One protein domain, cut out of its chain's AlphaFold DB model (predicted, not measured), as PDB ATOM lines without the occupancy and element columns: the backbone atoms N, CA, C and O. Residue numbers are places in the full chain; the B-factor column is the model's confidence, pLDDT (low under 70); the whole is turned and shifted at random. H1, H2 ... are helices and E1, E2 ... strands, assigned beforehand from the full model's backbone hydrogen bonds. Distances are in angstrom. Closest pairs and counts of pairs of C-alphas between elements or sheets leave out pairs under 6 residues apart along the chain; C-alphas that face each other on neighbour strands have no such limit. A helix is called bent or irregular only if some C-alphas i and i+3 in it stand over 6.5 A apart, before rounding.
ATOM      1  N   LEU A 711     -37.732 -38.768 -42.730       93.56
ATOM      2  CA  LEU A 711     -36.355 -38.624 -42.259       93.56
ATOM      3  C   LEU A 711     -35.647 -39.967 -42.405       93.56
ATOM      4  O   LEU A 711     -36.246 -40.995 -42.084       93.56
ATOM      5  N   ARG A 712     -34.388 -39.945 -42.844       92.56
ATOM      6  CA  ARG A 712     -33.518 -41.119 -42.855       92.56
ATOM      7  C   ARG A 712     -33.457 -41.691 -41.450       92.56
ATOM      8  O   ARG A 712     -33.303 -40.939 -40.489       92.56
ATOM      9  N   GLN A 713     -33.592 -42.997 -41.331       91.38
ATOM     10  CA  GLN A 713     -33.513 -43.728 -40.081       91.38
ATOM     11  C   GLN A 713     -32.383 -44.734 -40.189       91.38
ATOM     12  O   GLN A 713     -32.384 -45.608 -41.058       91.38
ATOM     13  N   CYS A 714     -31.410 -44.605 -39.299       90.88
ATOM     14  CA  CYS A 714     -30.351 -45.581 -39.169       90.88
ATOM     15  C   CYS A 714     -30.855 -46.732 -38.313       90.88
ATOM     16  O   CYS A 714     -31.797 -46.593 -37.527       90.88
ATOM     17  N   LEU A 715     -30.245 -47.891 -38.482       87.50
ATOM     18  CA  LEU A 715     -30.514 -49.056 -37.664       87.50
ATOM     19  C   LEU A 715     -29.268 -49.312 -36.820       87.50
ATOM     20  O   LEU A 715     -28.149 -49.196 -37.295       87.50
ATOM     21  N   CYS A 716     -29.453 -49.625 -35.550       83.94
ATOM     22  CA  CYS A 716     -28.373 -49.963 -34.641       83.94
ATOM     23  C   CYS A 716     -28.516 -51.433 -34.254       83.94
ATOM     24  O   CYS A 716     -29.613 -51.878 -33.906       83.94
ATOM     25  N   THR A 717     -27.425 -52.192 -34.326       79.69
ATOM     26  CA  THR A 717     -27.433 -53.618 -33.985       79.69
ATOM     27  C   THR A 717     -27.066 -53.791 -32.515       79.69
ATOM     28  O   THR A 717     -25.891 -53.748 -32.152       79.69
ATOM     29  N   VAL A 718     -28.064 -54.018 -31.662       75.81
ATOM     30  CA  VAL A 718     -27.880 -54.213 -30.217       75.81
ATOM     31  C   VAL A 718     -28.259 -55.647 -29.878       75.81
ATOM     32  O   VAL A 718     -29.411 -56.032 -30.031       75.81
ATOM     33  N   GLN A 719     -27.292 -56.454 -29.430       68.00
ATOM     34  CA  GLN A 719     -27.530 -57.841 -28.987       68.00
ATOM     35  C   GLN A 719     -28.285 -58.714 -30.017       68.00
ATOM     36  O   GLN A 719     -29.162 -59.492 -29.657       68.00
ATOM     37  N   ALA A 720     -27.911 -58.596 -31.298       70.31
ATOM     38  CA  ALA A 720     -28.528 -59.252 -32.465       70.31
ATOM     39  C   ALA A 720     -29.904 -58.719 -32.912       70.31
ATOM     40  O   ALA A 720     -30.364 -59.112 -33.987       70.31
ATOM     41  N   ASP A 721     -30.507 -57.780 -32.181       74.94
ATOM     42  CA  ASP A 721     -31.722 -57.085 -32.604       74.94
ATOM     43  C   ASP A 721     -31.390 -55.756 -33.306       74.94
ATOM     44  O   ASP A 721     -30.477 -55.023 -32.921       74.94
ATOM     45  N   LEU A 722     -32.157 -55.432 -34.351       79.94
ATOM     46  CA  LEU A 722     -32.094 -54.145 -35.048       79.94
ATOM     47  C   LEU A 722     -33.041 -53.158 -34.363       79.94
ATOM     48  O   LEU A 722     -34.263 -53.309 -34.434       79.94
ATOM     49  N   VAL A 723     -32.485 -52.134 -33.722       85.50
ATOM     50  CA  VAL A 723     -33.249 -51.028 -33.128       85.50
ATOM     51  C   VAL A 723     -33.078 -49.752 -33.949       85.50
ATOM     52  O   VAL A 723     -32.084 -49.576 -34.644       85.50
ATOM     53  N   LEU A 724     -34.052 -48.845 -33.879       88.81
ATOM     54  CA  LEU A 724     -33.973 -47.532 -34.528       88.81
ATOM     55  C   LEU A 724     -32.826 -46.711 -33.933       88.81
ATOM     56  O   LEU A 724     -32.843 -46.427 -32.738       88.81
ATOM     57  N   GLY A 725     -31.851 -46.360 -34.763       89.12
ATOM     58  CA  GLY A 725     -30.682 -45.559 -34.426       89.12
ATOM     59  C   GLY A 725     -30.931 -44.053 -34.548       89.12
ATOM     60  O   GLY A 725     -32.014 -43.554 -34.236       89.12
ATOM     61  N   SER A 726     -29.911 -43.322 -34.993       89.44
ATOM     62  CA  SER A 726     -30.006 -41.899 -35.315       89.44
ATOM     63  C   SER A 726     -30.973 -41.638 -36.478       89.44
ATOM     64  O   SER A 726     -31.283 -42.526 -37.281       89.44
ATOM     65  N   THR A 727     -31.487 -40.410 -36.564       91.38
ATOM     66  CA  THR A 727     -32.401 -39.997 -37.633       91.38
ATOM     67  C   THR A 727     -31.971 -38.680 -38.271       91.38
ATOM     68  O   THR A 727     -31.267 -37.879 -37.662       91.38
ATOM     69  N   GLY A 728     -32.405 -38.443 -39.509       91.31
ATOM     70  CA  GLY A 728     -32.110 -37.211 -40.239       91.31
ATOM     71  C   GLY A 728     -30.668 -37.157 -40.742       91.31
ATOM     72  O   GLY A 728     -30.198 -38.093 -41.384       91.31
ATOM     73  N   THR A 729     -29.982 -36.037 -40.502       90.06
ATOM     74  CA  THR A 729     -28.612 -35.783 -40.987       90.06
ATOM     75  C   THR A 729     -27.570 -36.701 -40.371       90.06
ATOM     76  O   THR A 729     -26.569 -37.003 -41.014       90.06
ATOM     77  N   ASP A 730     -27.836 -37.185 -39.158       88.25
ATOM     78  CA  ASP A 730     -26.971 -38.128 -38.447       88.25
ATOM     79  C   ASP A 730     -27.029 -39.534 -39.066       88.25
ATOM     80  O   ASP A 730     -26.283 -40.426 -38.659       88.25
ATOM     81  N   CYS A 731     -27.914 -39.740 -40.050       87.06
ATOM     82  CA  CYS A 731     -28.029 -40.970 -40.805       87.06
ATOM     83  C   CYS A 731     -27.687 -40.771 -42.290       87.06
ATOM     84  O   CYS A 731     -28.474 -40.238 -43.078       87.06
ATOM     85  N   LEU A 732     -26.507 -41.253 -42.695       85.00
ATOM     86  CA  LEU A 732     -25.969 -41.079 -44.051       85.00
ATOM     87  C   LEU A 732     -26.892 -41.633 -45.145       85.00
ATOM     88  O   LEU A 732     -27.051 -40.998 -46.187       85.00
ATOM     89  N   TYR A 733     -27.527 -42.782 -44.927       86.06
ATOM     90  CA  TYR A 733     -28.516 -43.366 -45.833       86.06
ATOM     91  C   TYR A 733     -29.545 -44.177 -45.043       86.06
ATOM     92  O   TYR A 733     -29.226 -44.749 -44.005       86.06
ATOM     93  N   GLU A 734     -30.785 -44.219 -45.538       88.44
ATOM     94  CA  GLU A 734     -31.878 -44.982 -44.922       88.44
ATOM     95  C   GLU A 734     -31.466 -46.442 -44.687       88.44
ATOM     96  O   GLU A 734     -31.003 -47.123 -45.607       88.44
ATOM     97  N   GLY A 735     -31.641 -46.920 -43.455       85.38
ATOM     98  CA  GLY A 735     -31.323 -48.287 -43.058       85.38
ATOM     99  C   GLY A 735     -29.833 -48.583 -42.865       85.38
ATOM    100  O   GLY A 735     -29.479 -49.760 -42.798       85.38
ATOM    101  N   ALA A 736     -28.953 -47.575 -42.791       86.62
ATOM    102  CA  ALA A 736     -27.542 -47.806 -42.482       86.62
ATOM    103  C   ALA A 736     -27.387 -48.466 -41.104       86.62
ATOM    104  O   ALA A 736     -27.920 -47.963 -40.118       86.62
ATOM    105  N   THR A 737     -26.674 -49.593 -41.058       79.62
ATOM    106  CA  THR A 737     -26.417 -50.371 -39.832       79.62
ATOM    107  C   THR A 737     -25.038 -50.137 -39.229       79.62
ATOM    108  O   THR A 737     -24.843 -50.374 -38.042       79.62
ATOM    109  N   ASP A 738     -24.092 -49.674 -40.048       74.00
ATOM    110  CA  ASP A 738     -22.660 -49.657 -39.747       74.00
ATOM    111  C   ASP A 738     -22.066 -48.302 -40.159       74.00
ATOM    112  O   ASP A 738     -21.333 -48.207 -41.143       74.00
ATOM    113  N   CYS A 739     -22.453 -47.226 -39.471       75.25
ATOM    114  CA  CYS A 739     -21.942 -45.886 -39.754       75.25
ATOM    115  C   CYS A 739     -21.584 -45.112 -38.485       75.25
ATOM    116  O   CYS A 739     -22.204 -45.272 -37.432       75.25
ATOM    117  N   GLU A 740     -20.599 -44.219 -38.583       77.75
ATOM    118  CA  GLU A 740     -20.240 -43.307 -37.499       77.75
ATOM    119  C   GLU A 740     -21.455 -42.457 -37.086       77.75
ATOM    120  O   GLU A 740     -21.982 -41.687 -37.884       77.75
ATOM    121  N   GLY A 741     -21.943 -42.639 -35.854       79.31
ATOM    122  CA  GLY A 741     -23.130 -41.936 -35.352       79.31
ATOM    123  C   GLY A 741     -24.476 -42.621 -35.624       79.31
ATOM    124  O   GLY A 741     -25.492 -42.129 -35.140       79.31
ATOM    125  N   CYS A 742     -24.503 -43.780 -36.299       83.25
ATOM    126  CA  CYS A 742     -25.725 -44.573 -36.516       83.25
ATOM    127  C   CYS A 742     -26.417 -44.965 -35.195       83.25
ATOM    128  O   CYS A 742     -27.643 -45.016 -35.120       83.25
ATOM    129  N   CYS A 743     -25.642 -45.248 -34.146       85.88
ATOM    130  CA  CYS A 743     -26.141 -45.638 -32.829       85.88
ATOM    131  C   CYS A 743     -26.073 -44.466 -31.845       85.88
ATOM    132  O   CYS A 743     -25.002 -43.883 -31.643       85.88
ATOM    133  N   LEU A 744     -27.185 -44.172 -31.159       86.94
ATOM    134  CA  LEU A 744     -27.165 -43.246 -30.025       86.94
ATOM    135  C   LEU A 744     -26.262 -43.808 -28.923       86.94
ATOM    136  O   LEU A 744     -26.163 -45.019 -28.752       86.94
ATOM    137  N   GLU A 745     -25.648 -42.942 -28.120       84.50
ATOM    138  CA  GLU A 745     -24.709 -43.358 -27.065       84.50
ATOM    139  C   GLU A 745     -25.323 -44.391 -26.102       84.50
ATOM    140  O   GLU A 745     -24.698 -45.394 -25.786       84.50
ATOM    141  N   LYS A 746     -26.608 -44.230 -25.758       85.50
ATOM    142  CA  LYS A 746     -27.390 -45.176 -24.933       85.50
ATOM    143  C   LYS A 746     -27.705 -46.527 -25.599       85.50
ATOM    144  O   LYS A 746     -28.261 -47.403 -24.946       85.50
ATOM    145  N   GLN A 747     -27.484 -46.641 -26.906       84.69
ATOM    146  CA  GLN A 747     -27.745 -47.840 -27.710       84.69
ATOM    147  C   GLN A 747     -26.462 -48.598 -28.032       84.69
ATOM    148  O   GLN A 747     -26.537 -49.680 -28.598       84.69
ATOM    149  N   ARG A 748     -25.295 -48.048 -27.692       85.19
ATOM    150  CA  ARG A 748     -24.029 -48.742 -27.889       85.19
ATOM    151  C   ARG A 748     -24.002 -50.011 -27.037       85.19
ATOM    152  O   ARG A 748     -24.487 -50.039 -25.904       85.19
ATOM    153  N   ALA A 749     -23.489 -51.086 -27.615       83.56
ATOM    154  CA  ALA A 749     -23.395 -52.378 -26.955       83.56
ATOM    155  C   ALA A 749     -22.039 -52.511 -26.260       83.56
ATOM    156  O   ALA A 749     -21.047 -51.927 -26.697       83.56
ATOM    157  N   SER A 750     -21.969 -53.318 -25.202       86.62
ATOM    158  CA  SER A 750     -20.673 -53.704 -24.647       86.62
ATOM    159  C   SER A 750     -19.850 -54.424 -25.725       86.62
ATOM    160  O   SER A 750     -20.355 -55.338 -26.375       86.62
ATOM    161  N   CYS A 751     -18.601 -54.011 -25.946       86.00
ATOM    162  CA  CYS A 751     -17.714 -54.637 -26.925       86.00
ATOM    163  C   CYS A 751     -17.348 -56.057 -26.450       86.00
ATOM    164  O   CYS A 751     -16.594 -56.219 -25.490       86.00
ATOM    165  N   GLU A 752     -17.861 -57.089 -27.116       84.75
ATOM    166  CA  GLU A 752     -17.611 -58.500 -26.800       84.75
ATOM    167  C   GLU A 752     -16.478 -59.092 -27.655       84.75
ATOM    168  O   GLU A 752     -15.650 -59.845 -27.140       84.75
ATOM    169  N   SER A 753     -16.401 -58.730 -28.941       83.69
ATOM    170  CA  SER A 753     -15.329 -59.165 -29.855       83.69
ATOM    171  C   SER A 753     -14.384 -58.020 -30.221       83.69
ATOM    172  O   SER A 753     -14.810 -56.896 -30.481       83.69
ATOM    173  N   PHE A 754     -13.088 -58.335 -30.269       85.38
ATOM    174  CA  PHE A 754     -11.985 -57.415 -30.576       85.38
ATOM    175  C   PHE A 754     -11.104 -57.938 -31.715       85.38
ATOM    176  O   PHE A 754      -9.978 -57.475 -31.895       85.38
ATOM    177  N   ASP A 755     -11.604 -58.912 -32.482       84.81
ATOM    178  CA  ASP A 755     -10.830 -59.612 -33.514       84.81
ATOM    179  C   ASP A 755     -10.285 -58.661 -34.583       84.81
ATOM    180  O   ASP A 755      -9.255 -58.938 -35.194       84.81
ATOM    181  N   GLU A 756     -10.961 -57.533 -34.817       84.12
ATOM    182  CA  GLU A 756     -10.493 -56.546 -35.782       84.12
ATOM    183  C   GLU A 756      -9.274 -55.766 -35.303       84.12
ATOM    184  O   GLU A 756      -8.398 -55.544 -36.133       84.12
ATOM    185  N   CYS A 757      -9.131 -55.458 -34.004       85.50
ATOM    186  CA  CYS A 757      -7.940 -54.763 -33.492       85.50
ATOM    187  C   CYS A 757      -6.646 -55.491 -33.880       85.50
ATOM    188  O   CYS A 757      -5.651 -54.844 -34.176       85.50
ATOM    189  N   PHE A 758      -6.671 -56.827 -33.928       82.88
ATOM    190  CA  PHE A 758      -5.511 -57.649 -34.284       82.88
ATOM    191  C   PHE A 758      -5.247 -57.743 -35.794       82.88
ATOM    192  O   PHE A 758      -4.198 -58.244 -36.201       82.88
ATOM    193  N   LYS A 759      -6.194 -57.323 -36.644       86.06
ATOM    194  CA  LYS A 759      -6.025 -57.335 -38.105       86.06
ATOM    195  C   LYS A 759      -5.245 -56.124 -38.603       86.06
ATOM    196  O   LYS A 759      -4.606 -56.228 -39.647       86.06
ATOM    197  N   GLU A 760      -5.301 -54.997 -37.893       82.12
ATOM    198  CA  GLU A 760      -4.523 -53.808 -38.233       82.12
ATOM    199  C   GLU A 760      -3.154 -53.869 -37.531       82.12
ATOM    200  O   GLU A 760      -3.094 -53.865 -36.300       82.12
ATOM    201  N   PRO A 761      -2.037 -53.958 -38.279       82.56
ATOM    202  CA  PRO A 761      -0.711 -54.084 -37.682       82.56
ATOM    203  C   PRO A 761      -0.409 -52.932 -36.717       82.56
ATOM    204  O   PRO A 761      -0.573 -51.765 -37.070       82.56
ATOM    205  N   GLY A 762       0.083 -53.259 -35.521       84.62
ATOM    206  CA  GLY A 762       0.443 -52.265 -34.511       84.62
ATOM    207  C   GLY A 762      -0.705 -51.829 -33.601       84.62
ATOM    208  O   GLY A 762      -0.509 -50.885 -32.837       84.62
ATOM    209  N   TYR A 763      -1.865 -52.493 -33.645       85.69
ATOM    210  CA  TYR A 763      -2.977 -52.280 -32.715       85.69
ATOM    211  C   TYR A 763      -3.276 -53.534 -31.888       85.69
ATOM    212  O   TYR A 763      -3.166 -54.666 -32.348       85.69
ATOM    213  N   ALA A 764      -3.671 -53.316 -30.639       86.69
ATOM    214  CA  ALA A 764      -4.093 -54.357 -29.717       86.69
ATOM    215  C   ALA A 764      -5.333 -53.915 -28.941       86.69
ATOM    216  O   ALA A 764      -5.684 -52.735 -28.882       86.69
ATOM    217  N   LYS A 765      -6.007 -54.885 -28.323       85.94
ATOM    218  CA  LYS A 765      -7.159 -54.618 -27.466       85.94
ATOM    219  C   LYS A 765      -6.748 -53.783 -26.253       85.94
ATOM    220  O   LYS A 765      -5.847 -54.164 -25.497       85.94
ATOM    221  N   LYS A 766      -7.470 -52.682 -26.047       85.06
ATOM    222  CA  LYS A 766      -7.299 -51.772 -24.913       85.06
ATOM    223  C   LYS A 766      -7.666 -52.479 -23.605       85.06
ATOM    224  O   LYS A 766      -8.735 -53.082 -23.488       85.06
ATOM    225  N   ARG A 767      -6.784 -52.436 -22.608       79.56
ATOM    226  CA  ARG A 767      -6.997 -53.041 -21.287       79.56
ATOM    227  C   ARG A 767      -7.783 -52.061 -20.426       79.56
ATOM    228  O   ARG A 767      -7.207 -51.140 -19.858       79.56
ATOM    229  N   ILE A 768      -9.100 -52.227 -20.338       66.00
ATOM    230  CA  ILE A 768      -9.947 -51.323 -19.543       66.00
ATOM    231  C   ILE A 768     -10.595 -52.053 -18.368       66.00
ATOM    232  O   ILE A 768     -10.991 -53.209 -18.464       66.00
ATOM    233  N   LEU A 769     -10.688 -51.325 -17.254       55.41
ATOM    234  CA  LEU A 769     -11.323 -51.666 -15.978       55.41
ATOM    235  C   LEU A 769     -12.865 -51.467 -15.978       55.41
ATOM    236  O   LEU A 769     -13.452 -51.316 -14.910       55.41
ATOM    237  N   GLY A 770     -13.530 -51.441 -17.142       64.88
ATOM    238  CA  GLY A 770     -14.978 -51.202 -17.274       64.88
ATOM    239  C   GLY A 770     -15.546 -51.556 -18.658       64.88
ATOM    240  O   GLY A 770     -14.782 -51.853 -19.576       64.88
ATOM    241  N   ASP A 771     -16.878 -51.521 -18.790       78.88
ATOM    242  CA  ASP A 771     -17.607 -51.914 -20.006       78.88
ATOM    243  C   ASP A 771     -17.400 -50.899 -21.141       78.88
ATOM    244  O   ASP A 771     -17.974 -49.809 -21.154       78.88
ATOM    245  N   LEU A 772     -16.556 -51.262 -22.107       84.56
ATOM    246  CA  LEU A 772     -16.386 -50.527 -23.357       84.56
ATOM    247  C   LEU A 772     -17.672 -50.580 -24.182       84.56
ATOM    248  O   LEU A 772     -18.167 -51.670 -24.440       84.56
ATOM    249  N   GLN A 773     -18.181 -49.429 -24.620       86.19
ATOM    250  CA  GLN A 773     -19.415 -49.331 -25.406       86.19
ATOM    251  C   GLN A 773     -19.094 -49.063 -26.885       86.19
ATOM    252  O   GLN A 773     -18.818 -47.926 -27.270       86.19
ATOM    253  N   CYS A 774     -19.124 -50.117 -27.699       85.56
ATOM    254  CA  CYS A 774     -18.935 -50.074 -29.151       85.56
ATOM    255  C   CYS A 774     -20.276 -49.848 -29.858       85.56
ATOM    256  O   CYS A 774     -21.344 -50.097 -29.292       85.56
ATOM    257  N   GLN A 775     -20.244 -49.408 -31.118       78.00
ATOM    258  CA  GLN A 775     -21.471 -49.302 -31.914       78.00
ATOM    259  C   GLN A 775     -22.208 -50.639 -32.042       78.00
ATOM    260  O   GLN A 775     -23.433 -50.677 -31.962       78.00
ATOM    261  N   ALA A 776     -21.459 -51.729 -32.181       79.88
ATOM    262  CA  ALA A 776     -21.969 -53.092 -32.165       79.88
ATOM    263  C   ALA A 776     -21.261 -53.909 -31.078       79.88
ATOM    264  O   ALA A 776     -20.235 -53.506 -30.542       79.88
ATOM    265  N   ALA A 777     -21.746 -55.120 -30.794       81.62
ATOM    266  CA  ALA A 777     -21.052 -56.039 -29.880       81.62
ATOM    267  C   ALA A 777     -19.651 -56.461 -30.387       81.62
ATOM    268  O   ALA A 777     -18.886 -57.093 -29.668       81.62
ATOM    269  N   THR A 778     -19.290 -56.135 -31.630       84.06
ATOM    270  CA  THR A 778     -17.953 -56.353 -32.192       84.06
ATOM    271  C   THR A 778     -17.294 -55.010 -32.465       84.06
ATOM    272  O   THR A 778     -17.863 -54.180 -33.164       84.06
ATOM    273  N   CYS A 779     -16.084 -54.833 -31.946       86.81
ATOM    274  CA  CYS A 779     -15.215 -53.704 -32.233       86.81
ATOM    275  C   CYS A 779     -14.906 -53.637 -33.733       86.81
ATOM    276  O   CYS A 779     -14.260 -54.539 -34.276       86.81
ATOM    277  N   LYS A 780     -15.369 -52.571 -34.386       86.19
ATOM    278  CA  LYS A 780     -15.099 -52.268 -35.793       86.19
ATOM    279  C   LYS A 780     -14.065 -51.160 -35.883       86.19
ATOM    280  O   LYS A 780     -14.304 -50.066 -35.382       86.19
ATOM    281  N   ILE A 781     -12.930 -51.404 -36.534       83.69
ATOM    282  CA  ILE A 781     -11.854 -50.396 -36.612       83.69
ATOM    283  C   ILE A 781     -12.320 -49.112 -37.312       83.69
ATOM    284  O   ILE A 781     -11.864 -48.025 -36.979       83.69
ATOM    285  N   GLU A 782     -13.250 -49.207 -38.256       82.31
ATOM    286  CA  GLU A 782     -13.712 -48.036 -39.006       82.31
ATOM    287  C   GLU A 782     -14.363 -46.965 -38.114       82.31
ATOM    288  O   GLU A 782     -14.250 -45.782 -38.425       82.31
ATOM    289  N   TYR A 783     -15.000 -47.359 -37.002       84.00
ATOM    290  CA  TYR A 783     -15.816 -46.448 -36.182       84.00
ATOM    291  C   TYR A 783     -15.543 -46.538 -34.674       84.00
ATOM    292  O   TYR A 783     -15.783 -45.579 -33.944       84.00
ATOM    293  N   ASP A 784     -15.038 -47.673 -34.187       87.06
ATOM    294  CA  ASP A 784     -14.791 -47.928 -32.765       87.06
ATOM    295  C   ASP A 784     -13.291 -47.955 -32.413       87.06
ATOM    296  O   ASP A 784     -12.954 -48.182 -31.252       87.06
ATOM    297  N   LYS A 785     -12.373 -47.708 -33.363       87.69
ATOM    298  CA  LYS A 785     -10.913 -47.861 -33.167       87.69
ATOM    299  C   LYS A 785     -10.383 -47.218 -31.891       87.69
ATOM    300  O   LYS A 785      -9.716 -47.899 -31.119       87.69
ATOM    301  N   ASP A 786     -10.718 -45.958 -31.632       84.44
ATOM    302  CA  ASP A 786     -10.233 -45.234 -30.445       84.44
ATOM    303  C   ASP A 786     -10.928 -45.677 -29.141       84.44
ATOM    304  O   ASP A 786     -10.422 -45.468 -28.026       84.44
ATOM    305  N   THR A 787     -12.092 -46.315 -29.281       86.31
ATOM    306  CA  THR A 787     -12.879 -46.876 -28.185       86.31
ATOM    307  C   THR A 787     -12.287 -48.213 -27.743       86.31
ATOM    308  O   THR A 787     -11.927 -48.362 -26.576       86.31
ATOM    309  N   CYS A 788     -12.144 -49.180 -28.654       88.19
ATOM    310  CA  CYS A 788     -11.825 -50.573 -28.320       88.19
ATOM    311  C   CYS A 788     -10.379 -51.007 -28.599       88.19
ATOM    312  O   CYS A 788      -9.899 -51.955 -27.965       88.19
ATOM    313  N   CYS A 789      -9.668 -50.321 -29.491       89.38
ATOM    314  CA  CYS A 789      -8.274 -50.615 -29.799       89.38
ATOM    315  C   CYS A 789      -7.348 -49.555 -29.185       89.38
ATOM    316  O   CYS A 789      -7.734 -48.420 -28.914       89.38
TER     317      CYS A 789
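What this domain is: This is residues 711 to 789 of the 912 residues of the protein "Hypothetical protein" of Symbiodinium natans (UniProt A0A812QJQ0). This model has little regular structure: a hairpin of two strands, E1 and E2, lies with loops at one end of an elongated shape, and more loops with short strand E3 and helix H1 make the other end. The printed part has 79 residues, 24 of them in named elements, in the order E1, E2, E3, H1; the class is mixed. The E1 - E2 sheet is antiparallel. The whole is compact, radius of gyration of the C-alphas 12.7 A, spanning 39 by 23 by 18 A.

How they stand to each other: E1, residues 713 to 718, and E2, residues 721 to 727, form an antiparallel hairpin, 143 degrees between directions; N 714 and O 726, 2.9 A, are within hydrogen-bond range. E3, residues 763 to 765, pairs with no named strand. H1, residues 781 to 788, is apart from E1 and E2; its closest C-alpha to E3 is Cys 788, 6.2 A from that of Lys 765. H1 is irregular, C-alphas 783 and 786 being 8.1 A apart; 1 of 4 O i to N i+4 pairs and 1 of 5 O i to N i+3 pairs are within range.

Where its parts are: E1, 15.5 A long, begins at C-alpha 713 (-33.513, -43.728, -40.081); E2 is 17.8 A, E3 7.1 A. H1, 8.3 A, ends at C-alpha 788 (-11.825, -50.573, -28.320).

The domain as a whole: The farthest C-alphas, Leu 711 and Gly 762, are 40.0 A apart. The printed part has no cut; links E2 to E3 and E3 to H1 are long. Residues 719 and 768 to 770 have pLDDT under 70.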